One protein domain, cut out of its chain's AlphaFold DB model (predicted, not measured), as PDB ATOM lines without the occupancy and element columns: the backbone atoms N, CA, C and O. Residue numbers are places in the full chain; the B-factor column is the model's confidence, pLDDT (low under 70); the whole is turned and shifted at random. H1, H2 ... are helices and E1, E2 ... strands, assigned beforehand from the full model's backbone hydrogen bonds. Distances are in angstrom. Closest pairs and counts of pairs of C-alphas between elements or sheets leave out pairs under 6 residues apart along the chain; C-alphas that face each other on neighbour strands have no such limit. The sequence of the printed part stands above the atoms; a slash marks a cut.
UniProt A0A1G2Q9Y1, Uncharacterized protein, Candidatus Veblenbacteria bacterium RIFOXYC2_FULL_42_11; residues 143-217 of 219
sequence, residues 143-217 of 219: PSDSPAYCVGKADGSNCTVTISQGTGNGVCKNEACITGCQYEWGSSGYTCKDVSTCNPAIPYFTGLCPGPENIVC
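AT A GLANCE: This is residues 143 to 217 of the 219 residues of an uncharacterized protein of Candidatus Veblenbacteria bacterium RIFOXYC2_FULL_42_11 (UniProt A0A1G2Q9Y1). The model is a small elongated body of two strand parts set end to end: a strongly twisted sheet of three strands, E1, E2 and E3, and a smaller hairpin of E4 and E5, with the short helix H1 at the junction, near both. A loop of 15 residues, 143 to 157, leads into E1, and a loop of 20 residues, 195 to 214, joins E4 to E5. The printed part has 75 residues with one named helix and five named strands in the order E1, E2, E3, H1, E4, E5; both sheets are antiparallel, and the larger runs E1, E2, E3. The class is mostly strand, with under half of the residues in named elements. The whole is compact, with a radius of gyration of the C-alphas of 12.3 A and spans of 39 by 24 by 15 A.

IN THESE COORDINATES: E1 is residues 158 to 163, 15.5 A long, beginning at C-alpha 158 at (126.364, 164.310, 127.535). E2 is residues 166 to 173, 20.4 A long, and bends by 60 degrees at residue 169. E3 is residues 176 to 179, H1 residues 180 to 185, with C-alpha 180 at (130.288, 156.170, 124.161), and E4 residues 191 to 194. E5 is residues 215 to 217, ending at C-alpha 217 at (136.993, 150.069, 122.757).

HOW THE PARTS SIT: E1, E2 and E3 form a meander, each strand the antiparallel neighbour of the one before. E1 and E2 are a hairpin at 132 degrees, with N 161 and O 168 within hydrogen-bond range at 2.8 A. E2 and E3 are a hairpin at 125 degrees, with N 171 and O 178 at 2.8 A. H1 is on this sheet at a height over the sheet of 8.4 A and lies over E3, only just slantwise to the strands at 31 degrees to E3 on the local plane. In H1 every O i to N i+4 pair is within hydrogen-bond range. The closest C-alphas of H1 and E5 are those of Cys 181 and Cys 217, 5.9 A apart. E4 and E5 are a hairpin at 145 degrees, with N 216 and O 193 at 2.9 A. E2 is apart from both E4 and E5.

THE WHOLE: The two C-alphas farthest apart, those of Gly 152 and Ala 201, are 39.0 A from each other. The printed part has no cut. The link from E4 to E5 is long, and the other four are tight. The mean pLDDT of the printed part is 73.1, and 22 residues are under 70, among them 143 to 148, 162 to 166 and 210 to 213.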
ATOM      1  N   PRO A 143     128.244 167.462 139.647       64.62
ATOM      2  CA  PRO A 143     129.247 167.671 138.607       64.62
ATOM      3  C   PRO A 143     129.074 166.607 137.520       64.62
ATOM      4  O   PRO A 143     128.679 165.478 137.827       64.62
ATOM      5  N   SER A 144     129.361 166.953 136.264       58.47
ATOM      6  CA  SER A 144     129.198 166.043 135.120       58.47
ATOM      7  C   SER A 144     130.034 164.770 135.229       58.47
ATOM      8  O   SER A 144     129.635 163.766 134.655       58.47
ATOM      9  N   ASP A 145     131.109 164.809 136.020       62.12
ATOM     10  CA  ASP A 145     131.995 163.689 136.368       62.12
ATOM     11  C   ASP A 145     131.449 162.725 137.428       62.12
ATOM     12  O   ASP A 145     132.073 161.705 137.730       62.12
ATOM     13  N   SER A 146     130.324 163.054 138.070       63.50
ATOM     14  CA  SER A 146     129.771 162.217 139.136       63.50
ATOM     15  C   SER A 146     128.857 161.120 138.582       63.50
ATOM     16  O   SER A 146     128.054 161.384 137.687       63.50
ATOM     17  N   PRO A 147     128.872 159.907 139.171       59.91
ATOM     18  CA  PRO A 147     127.969 158.827 138.763       59.91
ATOM     19  C   PRO A 147     126.487 159.190 138.954       59.91
ATOM     20  O   PRO A 147     125.630 158.590 138.322       59.91
ATOM     21  N   ALA A 148     126.192 160.194 139.787       64.69
ATOM     22  CA  ALA A 148     124.847 160.700 140.040       64.69
ATOM     23  C   ALA A 148     124.385 161.791 139.051       64.69
ATOM     24  O   ALA A 148     123.231 162.203 139.120       64.69
ATOM     25  N   TYR A 149     125.238 162.264 138.131       72.31
ATOM     26  CA  TYR A 149     124.872 163.310 137.161       72.31
ATOM     27  C   TYR A 149     123.704 162.916 136.250       72.31
ATOM     28  O   TYR A 149     122.916 163.760 135.826       72.31
ATOM     29  N   CYS A 150     123.611 161.628 135.932       70.88
ATOM     30  CA  CYS A 150     122.626 161.102 134.997       70.88
ATOM     31  C   CYS A 150     121.275 160.776 135.649       70.88
ATOM     32  O   CYS A 150     120.328 160.451 134.937       70.88
ATOM     33  N   VAL A 151     121.156 160.884 136.976       72.44
ATOM     34  CA  VAL A 151     119.916 160.589 137.703       72.44
ATOM     35  C   VAL A 151     118.866 161.650 137.362       72.44
ATOM     36  O   VAL A 151     119.071 162.841 137.595       72.44
ATOM     37  N   GLY A 152     117.746 161.229 136.769       68.62
ATOM     38  CA  GLY A 152     116.679 162.130 136.312       68.62
ATOM     39  C   GLY A 152     116.975 162.906 135.019       68.62
ATOM     40  O   GLY A 152     116.155 163.732 134.611       68.62
ATOM     41  N   LYS A 153     118.111 162.652 134.349       75.25
ATOM     42  CA  LYS A 153     118.371 163.153 132.991       75.25
ATOM     43  C   LYS A 153     117.883 162.168 131.932       75.25
ATOM     44  O   LYS A 153     117.849 160.965 132.152       75.25
ATOM     45  N   ALA A 154     117.535 162.694 130.758       75.00
ATOM     46  CA  ALA A 154     117.187 161.869 129.607       75.00
ATOM     47  C   ALA A 154     118.397 161.059 129.112       75.00
ATOM     48  O   ALA A 154     119.536 161.552 129.125       75.00
ATOM     49  N   ASP A 155     118.126 159.844 128.635       82.06
ATOM     50  CA  ASP A 155     119.119 159.004 127.967       82.06
ATOM     51  C   ASP A 155     119.705 159.742 126.748       82.06
ATOM     52  O   ASP A 155     118.985 160.392 125.986       82.06
ATOM     53  N   GLY A 156     121.028 159.673 126.583       73.38
ATOM     54  CA  GLY A 156     121.765 160.375 125.525       73.38
ATOM     55  C   GLY A 156     122.227 161.793 125.883       73.38
ATOM     56  O   GLY A 156     122.808 162.475 125.043       73.38
ATOM     57  N   SER A 157     122.011 162.254 127.119       79.31
ATOM     58  CA  SER A 157     122.621 163.500 127.592       79.31
ATOM     59  C   SER A 157     124.130 163.336 127.810       79.31
ATOM     60  O   SER A 157     124.582 162.340 128.372       79.31
ATOM     61  N   ASN A 158     124.913 164.324 127.367       78.44
ATOM     62  CA  ASN A 158     126.364 164.310 127.535       78.44
ATOM     63  C   ASN A 158     126.708 164.447 129.020       78.44
ATOM     64  O   ASN A 158     126.281 165.399 129.679       78.44
ATOM     65  N   CYS A 159     127.493 163.507 129.524       77.19
ATOM     66  CA  CYS A 159     128.092 163.537 130.849       77.19
ATOM     67  C   CYS A 159     129.611 163.491 130.703       77.19
ATOM     68  O   CYS A 159     130.131 163.268 129.609       77.19
ATOM     69  N   THR A 160     130.336 163.715 131.788       77.56
ATOM     70  CA  THR A 160     131.789 163.586 131.769       77.56
ATOM     71  C   THR A 160     132.139 162.305 132.511       77.56
ATOM     72  O   THR A 160     131.618 162.022 133.583       77.56
ATOM     73  N   VAL A 161     132.961 161.459 131.909       76.06
ATOM     74  CA  VAL A 161     133.397 160.204 132.508       76.06
ATOM     75  C   VAL A 161     134.879 160.320 132.814       76.06
ATOM     76  O   VAL A 161     135.689 160.680 131.958       76.06
ATOM     77  N   THR A 162     135.235 160.021 134.057       67.19
ATOM     78  CA  THR A 162     136.632 159.894 134.462       67.19
ATOM     79  C   THR A 162     136.974 158.413 134.508       67.19
ATOM     80  O   THR A 162     136.459 157.669 135.341       67.19
ATOM     81  N   ILE A 163     137.831 157.981 133.587       69.44
ATOM     82  CA  ILE A 163     138.431 156.645 133.580       69.44
ATOM     83  C   ILE A 163     139.870 156.746 134.100       69.44
ATOM     84  O   ILE A 163     140.451 157.829 134.135       69.44
ATOM     85  N   SER A 164     140.488 155.624 134.474       59.38
ATOM     86  CA  SER A 164     141.860 155.575 135.020       59.38
ATOM     87  C   SER A 164     142.947 156.193 134.120       59.38
ATOM     88  O   SER A 164     144.088 156.321 134.552       59.38
ATOM     89  N   GLN A 165     142.611 156.552 132.877       58.12
ATOM     90  CA  GLN A 165     143.511 157.118 131.870       58.12
ATOM     91  C   GLN A 165     143.156 158.563 131.451       58.12
ATOM     92  O   GLN A 165     143.822 159.111 130.575       58.12
ATOM     93  N   GLY A 166     142.147 159.193 132.068       63.00
ATOM     94  CA  GLY A 166     141.771 160.584 131.793       63.00
ATOM     95  C   GLY A 166     140.276 160.878 131.948       63.00
ATOM     96  O   GLY A 166     139.452 159.981 132.133       63.00
ATOM     97  N   THR A 167     139.934 162.161 131.863       74.25
ATOM     98  CA  THR A 167     138.559 162.677 131.867       74.25
ATOM     99  C   THR A 167     138.123 162.978 130.433       74.25
ATOM    100  O   THR A 167     138.898 163.545 129.663       74.25
ATOM    101  N   GLY A 168     136.888 162.647 130.063       71.06
ATOM    102  CA  GLY A 168     136.297 163.179 128.833       71.06
ATOM    103  C   GLY A 168     134.843 162.780 128.628       71.06
ATOM    104  O   GLY A 168     134.150 162.459 129.587       71.06
ATOM    105  N   ASN A 169     134.351 162.860 127.394       78.25
ATOM    106  CA  ASN A 169     132.911 162.810 127.138       78.25
ATOM    107  C   ASN A 169     132.340 161.390 127.282       78.25
ATOM    108  O   ASN A 169     132.803 160.438 126.652       78.25
ATOM    109  N   GLY A 170     131.295 161.276 128.094       78.81
ATOM    110  CA  GLY A 170     130.409 160.127 128.217       78.81
ATOM    111  C   GLY A 170     128.964 160.508 127.892       78.81
ATOM    112  O   GLY A 170     128.643 161.663 127.600       78.81
ATOM    113  N   VAL A 171     128.075 159.526 127.949       81.12
ATOM    114  CA  VAL A 171     126.636 159.694 127.733       81.12
ATOM    115  C   VAL A 171     125.847 159.002 128.838       81.12
ATOM    116  O   VAL A 171     126.229 157.941 129.332       81.12
ATOM    117  N   CYS A 172     124.738 159.613 129.238       81.81
ATOM    118  CA  CYS A 172     123.840 159.049 130.234       81.81
ATOM    119  C   CYS A 172     122.987 157.925 129.638       81.81
ATOM    120  O   CYS A 172     122.365 158.107 128.587       81.81
ATOM    121  N   LYS A 173     122.931 156.782 130.327       83.38
ATOM    122  CA  LYS A 173     122.029 155.664 130.023       83.38
ATOM    123  C   LYS A 173     121.619 154.978 131.322       83.38
ATOM    124  O   LYS A 173     122.499 154.612 132.101       83.38
ATOM    125  N   ASN A 174     120.322 154.766 131.546       78.81
ATOM    126  CA  ASN A 174     119.803 154.150 132.782       78.81
ATOM    127  C   ASN A 174     120.345 154.828 134.055       78.81
ATOM    128  O   ASN A 174     120.853 154.159 134.953       78.81
ATOM    129  N   GLU A 175     120.305 156.162 134.097       73.94
ATOM    130  CA  GLU A 175     120.769 156.971 135.238       73.94
ATOM    131  C   GLU A 175     122.270 156.851 135.574       73.94
ATOM    132  O   GLU A 175     122.727 157.430 136.559       73.94
ATOM    133  N   ALA A 176     123.062 156.181 134.730       77.44
ATOM    134  CA  ALA A 176     124.510 156.056 134.863       77.44
ATOM    135  C   ALA A 176     125.241 156.785 133.727       77.44
ATOM    136  O   ALA A 176     124.814 156.756 132.571       77.44
ATOM    137  N   CYS A 177     126.374 157.413 134.051       79.31
ATOM    138  CA  CYS A 177     127.279 157.969 133.048       79.31
ATOM    139  C   CYS A 177     128.177 156.855 132.503       79.31
ATOM    140  O   CYS A 177     128.988 156.293 133.243       79.31
ATOM    141  N   ILE A 178     128.024 156.524 131.220       80.56
ATOM    142  CA  ILE A 178     128.799 155.481 130.542       80.56
ATOM    143  C   ILE A 178     129.608 156.074 129.388       80.56
ATOM    144  O   ILE A 178     129.270 157.125 128.844       80.56
ATOM    145  N   THR A 179     130.700 155.419 128.995       81.94
ATOM    146  CA  THR A 179     131.466 155.847 127.814       81.94
ATOM    147  C   THR A 179     130.644 155.634 126.539       81.94
ATOM    148  O   THR A 179     129.781 154.750 126.496       81.94
ATOM    149  N   GLY A 180     130.928 156.390 125.470       76.94
ATOM    150  CA  GLY A 180     130.288 156.170 124.161       76.94
ATOM    151  C   GLY A 180     130.439 154.720 123.678       76.94
ATOM    152  O   GLY A 180     129.517 154.140 123.113       76.94
ATOM    153  N   CYS A 181     131.558 154.092 124.041       76.50
ATOM    154  CA  CYS A 181     131.818 152.672 123.851       76.50
ATOM    155  C   CYS A 181     130.736 151.757 124.448       76.50
ATOM    156  O   CYS A 181     130.172 150.888 123.785       76.50
ATOM    157  N   GLN A 182     130.432 151.963 125.728       76.81
ATOM    158  CA  GLN A 182     129.455 151.162 126.451       76.81
ATOM    159  C   GLN A 182     128.017 151.561 126.077       76.81
ATOM    160  O   GLN A 182     127.085 150.778 126.253       76.81
ATOM    161  N   TYR A 183     127.807 152.753 125.522       77.88
ATOM    162  CA  TYR A 183     126.502 153.156 125.009       77.88
ATOM    163  C   TYR A 183     126.093 152.343 123.777       77.88
ATOM    164  O   TYR A 183     124.978 151.806 123.760       77.88
ATOM    165  N   GLU A 184     127.014 152.193 122.820       73.12
ATOM    166  CA  GLU A 184     126.813 151.427 121.582       73.12
ATOM    167  C   GLU A 184     126.927 149.909 121.802       73.12
ATOM    168  O   GLU A 184     126.074 149.154 121.334       73.12
ATOM    169  N   TRP A 185     127.919 149.446 122.579       73.25
ATOM    170  CA  TRP A 185     128.232 148.013 122.740       73.25
ATOM    171  C   TRP A 185     128.080 147.473 124.168       73.25
ATOM    172  O   TRP A 185     128.578 146.390 124.482       73.25
ATOM    173  N   GLY A 186     127.371 148.176 125.054       67.56
ATOM    174  CA  GLY A 186     127.266 147.821 126.478       67.56
ATOM    175  C   GLY A 186     126.668 146.448 126.795       67.56
ATOM    176  O   GLY A 186     126.841 145.968 127.908       67.56
ATOM    177  N   SER A 187     126.012 145.786 125.836       66.12
ATOM    178  CA  SER A 187     125.538 144.397 125.999       66.12
ATOM    179  C   SER A 187     126.637 143.345 125.801       66.12
ATOM    180  O   SER A 187     126.436 142.186 126.148       66.12
ATOM    181  N   SER A 188     127.793 143.743 125.270       66.88
ATOM    182  CA  SER A 188     128.882 142.843 124.882       66.88
ATOM    183  C   SER A 188     130.148 143.011 125.736       66.88
ATOM    184  O   SER A 188     131.161 142.403 125.425       66.88
ATOM    185  N   GLY A 189     130.115 143.815 126.810       71.06
ATOM    186  CA  GLY A 189     131.220 143.935 127.779       71.06
ATOM    187  C   GLY A 189     132.400 144.820 127.355       71.06
ATOM    188  O   GLY A 189     133.449 144.774 127.991       71.06
ATOM    189  N   TYR A 190     132.250 145.626 126.303       72.62
ATOM    190  CA  TYR A 190     133.307 146.519 125.823       72.62
ATOM    191  C   TYR A 190     133.596 147.645 126.825       72.62
ATOM    192  O   TYR A 190     132.688 148.340 127.284       72.62
ATOM    193  N   THR A 191     134.878 147.842 127.129       77.19
ATOM    194  CA  THR A 191     135.399 148.873 128.035       77.19
ATOM    195  C   THR A 191     136.539 149.645 127.364       77.19
ATOM    196  O   THR A 191     137.148 149.176 126.403       77.19
ATOM    197  N   CYS A 192     136.827 150.852 127.849       77.62
ATOM    198  CA  CYS A 192     137.958 151.636 127.357       77.62
ATOM    199  C   CYS A 192     139.260 151.113 127.974       77.62
ATOM    200  O   CYS A 192     139.427 151.168 129.194       77.62
ATOM    201  N   LYS A 193     140.163 150.609 127.130       80.00
ATOM    202  CA  LYS A 193     141.494 150.114 127.509       80.00
ATOM    203  C   LYS A 193     142.535 150.609 126.505       80.00
ATOM    204  O   LYS A 193     142.203 151.006 125.390       80.00
ATOM    205  N   ASP A 194     143.801 150.568 126.900       78.88
ATOM    206  CA  ASP A 194     144.912 150.860 125.996       78.88
ATOM    207  C   ASP A 194     145.034 149.761 124.926       78.88
ATOM    208  O   ASP A 194     144.911 148.573 125.248       78.88
ATOM    209  N   VAL A 195     145.322 150.142 123.678       77.81
ATOM    210  CA  VAL A 195     145.473 149.237 122.524       77.81
ATOM    211  C   VAL A 195     146.449 148.088 122.789       77.81
ATOM    212  O   VAL A 195     146.245 146.976 122.305       77.81
ATOM    213  N   SER A 196     147.478 148.319 123.609       76.06
ATOM    214  CA  SER A 196     148.481 147.309 123.971       76.06
ATOM    215  C   SER A 196     147.958 146.218 124.914       76.06
ATOM    216  O   SER A 196     148.509 145.118 124.960       76.06
ATOM    217  N   THR A 197     146.883 146.504 125.653       77.69
ATOM    218  CA  THR A 197     146.225 145.568 126.582       77.69
ATOM    219  C   THR A 197     145.002 144.879 125.977       77.69
ATOM    220  O   THR A 197     144.387 144.032 126.628       77.69
ATOM    221  N   CYS A 198     144.650 145.220 124.736       77.94
ATOM    222  CA  CYS A 198     143.553 144.594 124.014       77.94
ATOM    223  C   CYS A 198     143.970 143.251 123.408       77.94
ATOM    224  O   CYS A 198     145.058 143.108 122.851       77.94
ATOM    225  N   ASN A 199     143.076 142.262 123.472       78.19
ATOM    226  CA  ASN A 199     143.285 140.986 122.797       78.19
ATOM    227  C   ASN A 199     143.217 141.183 121.264       78.19
ATOM    228  O   ASN A 199     142.164 141.587 120.767       78.19
ATOM    229  N   PRO A 200     144.275 140.857 120.493       68.06
ATOM    230  CA  PRO A 200     144.311 141.089 119.043       68.06
ATOM    231  C   PRO A 200     143.324 140.226 118.241       68.06
ATOM    232  O   PRO A 200     143.138 140.451 117.049       68.06
ATOM    233  N   ALA A 201     142.695 139.229 118.866       68.94
ATOM    234  CA  ALA A 201     141.726 138.342 118.221       68.94
ATOM    235  C   ALA A 201     140.306 138.939 118.096       68.94
ATOM    236  O   ALA A 201     139.417 138.269 117.570       68.94
ATOM    237  N   ILE A 202     140.065 140.156 118.601       71.81
ATOM    238  CA  ILE A 202     138.729 140.760 118.727       71.81
ATOM    239  C   ILE A 202     138.736 142.146 118.055       71.81
ATOM    240  O   ILE A 202     139.719 142.874 118.202       71.81
ATOM    241  N   PRO A 203     137.678 142.543 117.315       72.38
ATOM    242  CA  PRO A 203     137.600 143.882 116.734       72.38
ATOM    243  C   PRO A 203     137.589 144.956 117.830       72.38
ATOM    244  O   PRO A 203     136.760 144.907 118.741       72.38
ATOM    245  N   TYR A 204     138.500 145.925 117.712       72.88
ATOM    246  CA  TYR A 204     138.568 147.118 118.554       72.88
ATOM    247  C   TYR A 204     138.103 148.352 117.773       72.88
ATOM    248  O   TYR A 204     138.330 148.450 116.566       72.88
ATOM    249  N   PHE A 205     137.458 149.300 118.456       73.62
ATOM    250  CA  PHE A 205     136.943 150.531 117.839       73.62
ATOM    251  C   PHE A 205     137.648 151.763 118.416       73.62
ATOM    252  O   PHE A 205     137.828 151.877 119.628       73.62
ATOM    253  N   THR A 206     138.058 152.688 117.551       72.44
ATOM    254  CA  THR A 206     138.740 153.939 117.920       72.44
ATOM    255  C   THR A 206     137.744 155.104 117.991       72.44
ATOM    256  O   THR A 206     136.721 155.098 117.311       72.44
ATOM    257  N   GLY A 207     138.029 156.118 118.815       69.12
ATOM    258  CA  GLY A 207     137.292 157.395 118.819       69.12
ATOM    259  C   GLY A 207     136.067 157.497 119.741       69.12
ATOM    260  O   GLY A 207     135.474 158.567 119.822       69.12
ATOM    261  N   LEU A 208     135.700 156.433 120.466       72.12
ATOM    262  CA  LEU A 208     134.576 156.441 121.426       72.12
ATOM    263  C   LEU A 208     135.003 156.510 122.906       72.12
ATOM    264  O   LEU A 208     134.149 156.523 123.798       72.12
ATOM    265  N   CYS A 209     136.310 156.535 123.170       72.69
ATOM    266  CA  CYS A 209     136.889 156.608 124.508       72.69
ATOM    267  C   CYS A 209     137.616 157.945 124.710       72.69
ATOM    268  O   CYS A 209     138.326 158.386 123.805       72.69
ATOM    269  N   PRO A 210     137.465 158.593 125.878       68.12
ATOM    270  CA  PRO A 210     138.171 159.832 126.171       68.12
ATOM    271  C   PRO A 210     139.646 159.578 126.497       68.12
ATOM    272  O   PRO A 210     139.961 158.713 127.313       68.12
ATOM    273  N   GLY A 211     140.541 160.358 125.890       64.56
ATOM    274  CA  GLY A 211     141.983 160.304 126.139       64.56
ATOM    275  C   GLY A 211     142.815 160.243 124.852       64.56
ATOM    276  O   GLY A 211     142.303 160.568 123.780       64.56
ATOM    277  N   PRO A 212     144.112 159.897 124.941       65.25
ATOM    278  CA  PRO A 212     144.992 159.790 123.776       65.25
ATOM    279  C   PRO A 212     144.488 158.748 122.763       65.25
ATOM    280  O   PRO A 212     143.804 157.797 123.134       65.25
ATOM    281  N   GLU A 213     144.897 158.883 121.495       67.69
ATOM    282  CA  GLU A 213     144.480 158.017 120.368       67.69
ATOM    283  C   GLU A 213     144.746 156.512 120.580       67.69
ATOM    284  O   GLU A 213     144.200 155.673 119.867       67.69
ATOM    285  N   ASN A 214     145.554 156.159 121.584       73.25
ATOM    286  CA  ASN A 214     145.886 154.786 121.956       73.25
ATOM    287  C   ASN A 214     144.798 154.090 122.793       73.25
ATOM    288  O   ASN A 214     144.920 152.894 123.057       73.25
ATOM    289  N   ILE A 215     143.757 154.806 123.233       76.50
ATOM    290  CA  ILE A 215     142.650 154.222 123.999       76.50
ATOM    291  C   ILE A 215     141.537 153.811 123.043       76.50
ATOM    292  O   ILE A 215     140.946 154.632 122.337       76.50
ATOM    293  N   VAL A 216     141.225 152.522 123.060       78.94
ATOM    294  CA  VAL A 216     140.253 151.900 122.165       78.94
ATOM    295  C   VAL A 216     139.200 151.126 122.947       78.94
ATOM    296  O   VAL A 216     139.399 150.693 124.084       78.94
ATOM    297  N   CYS A 217     138.049 150.959 122.313       81.88
ATOM    298  CA  CYS A 217     136.993 150.069 122.757       81.88
ATOM    299  C   CYS A 217     137.411 148.617 122.579       81.88
ATOM    300  O   CYS A 217     137.487 148.147 121.443       81.88
TER     301      CYS A 217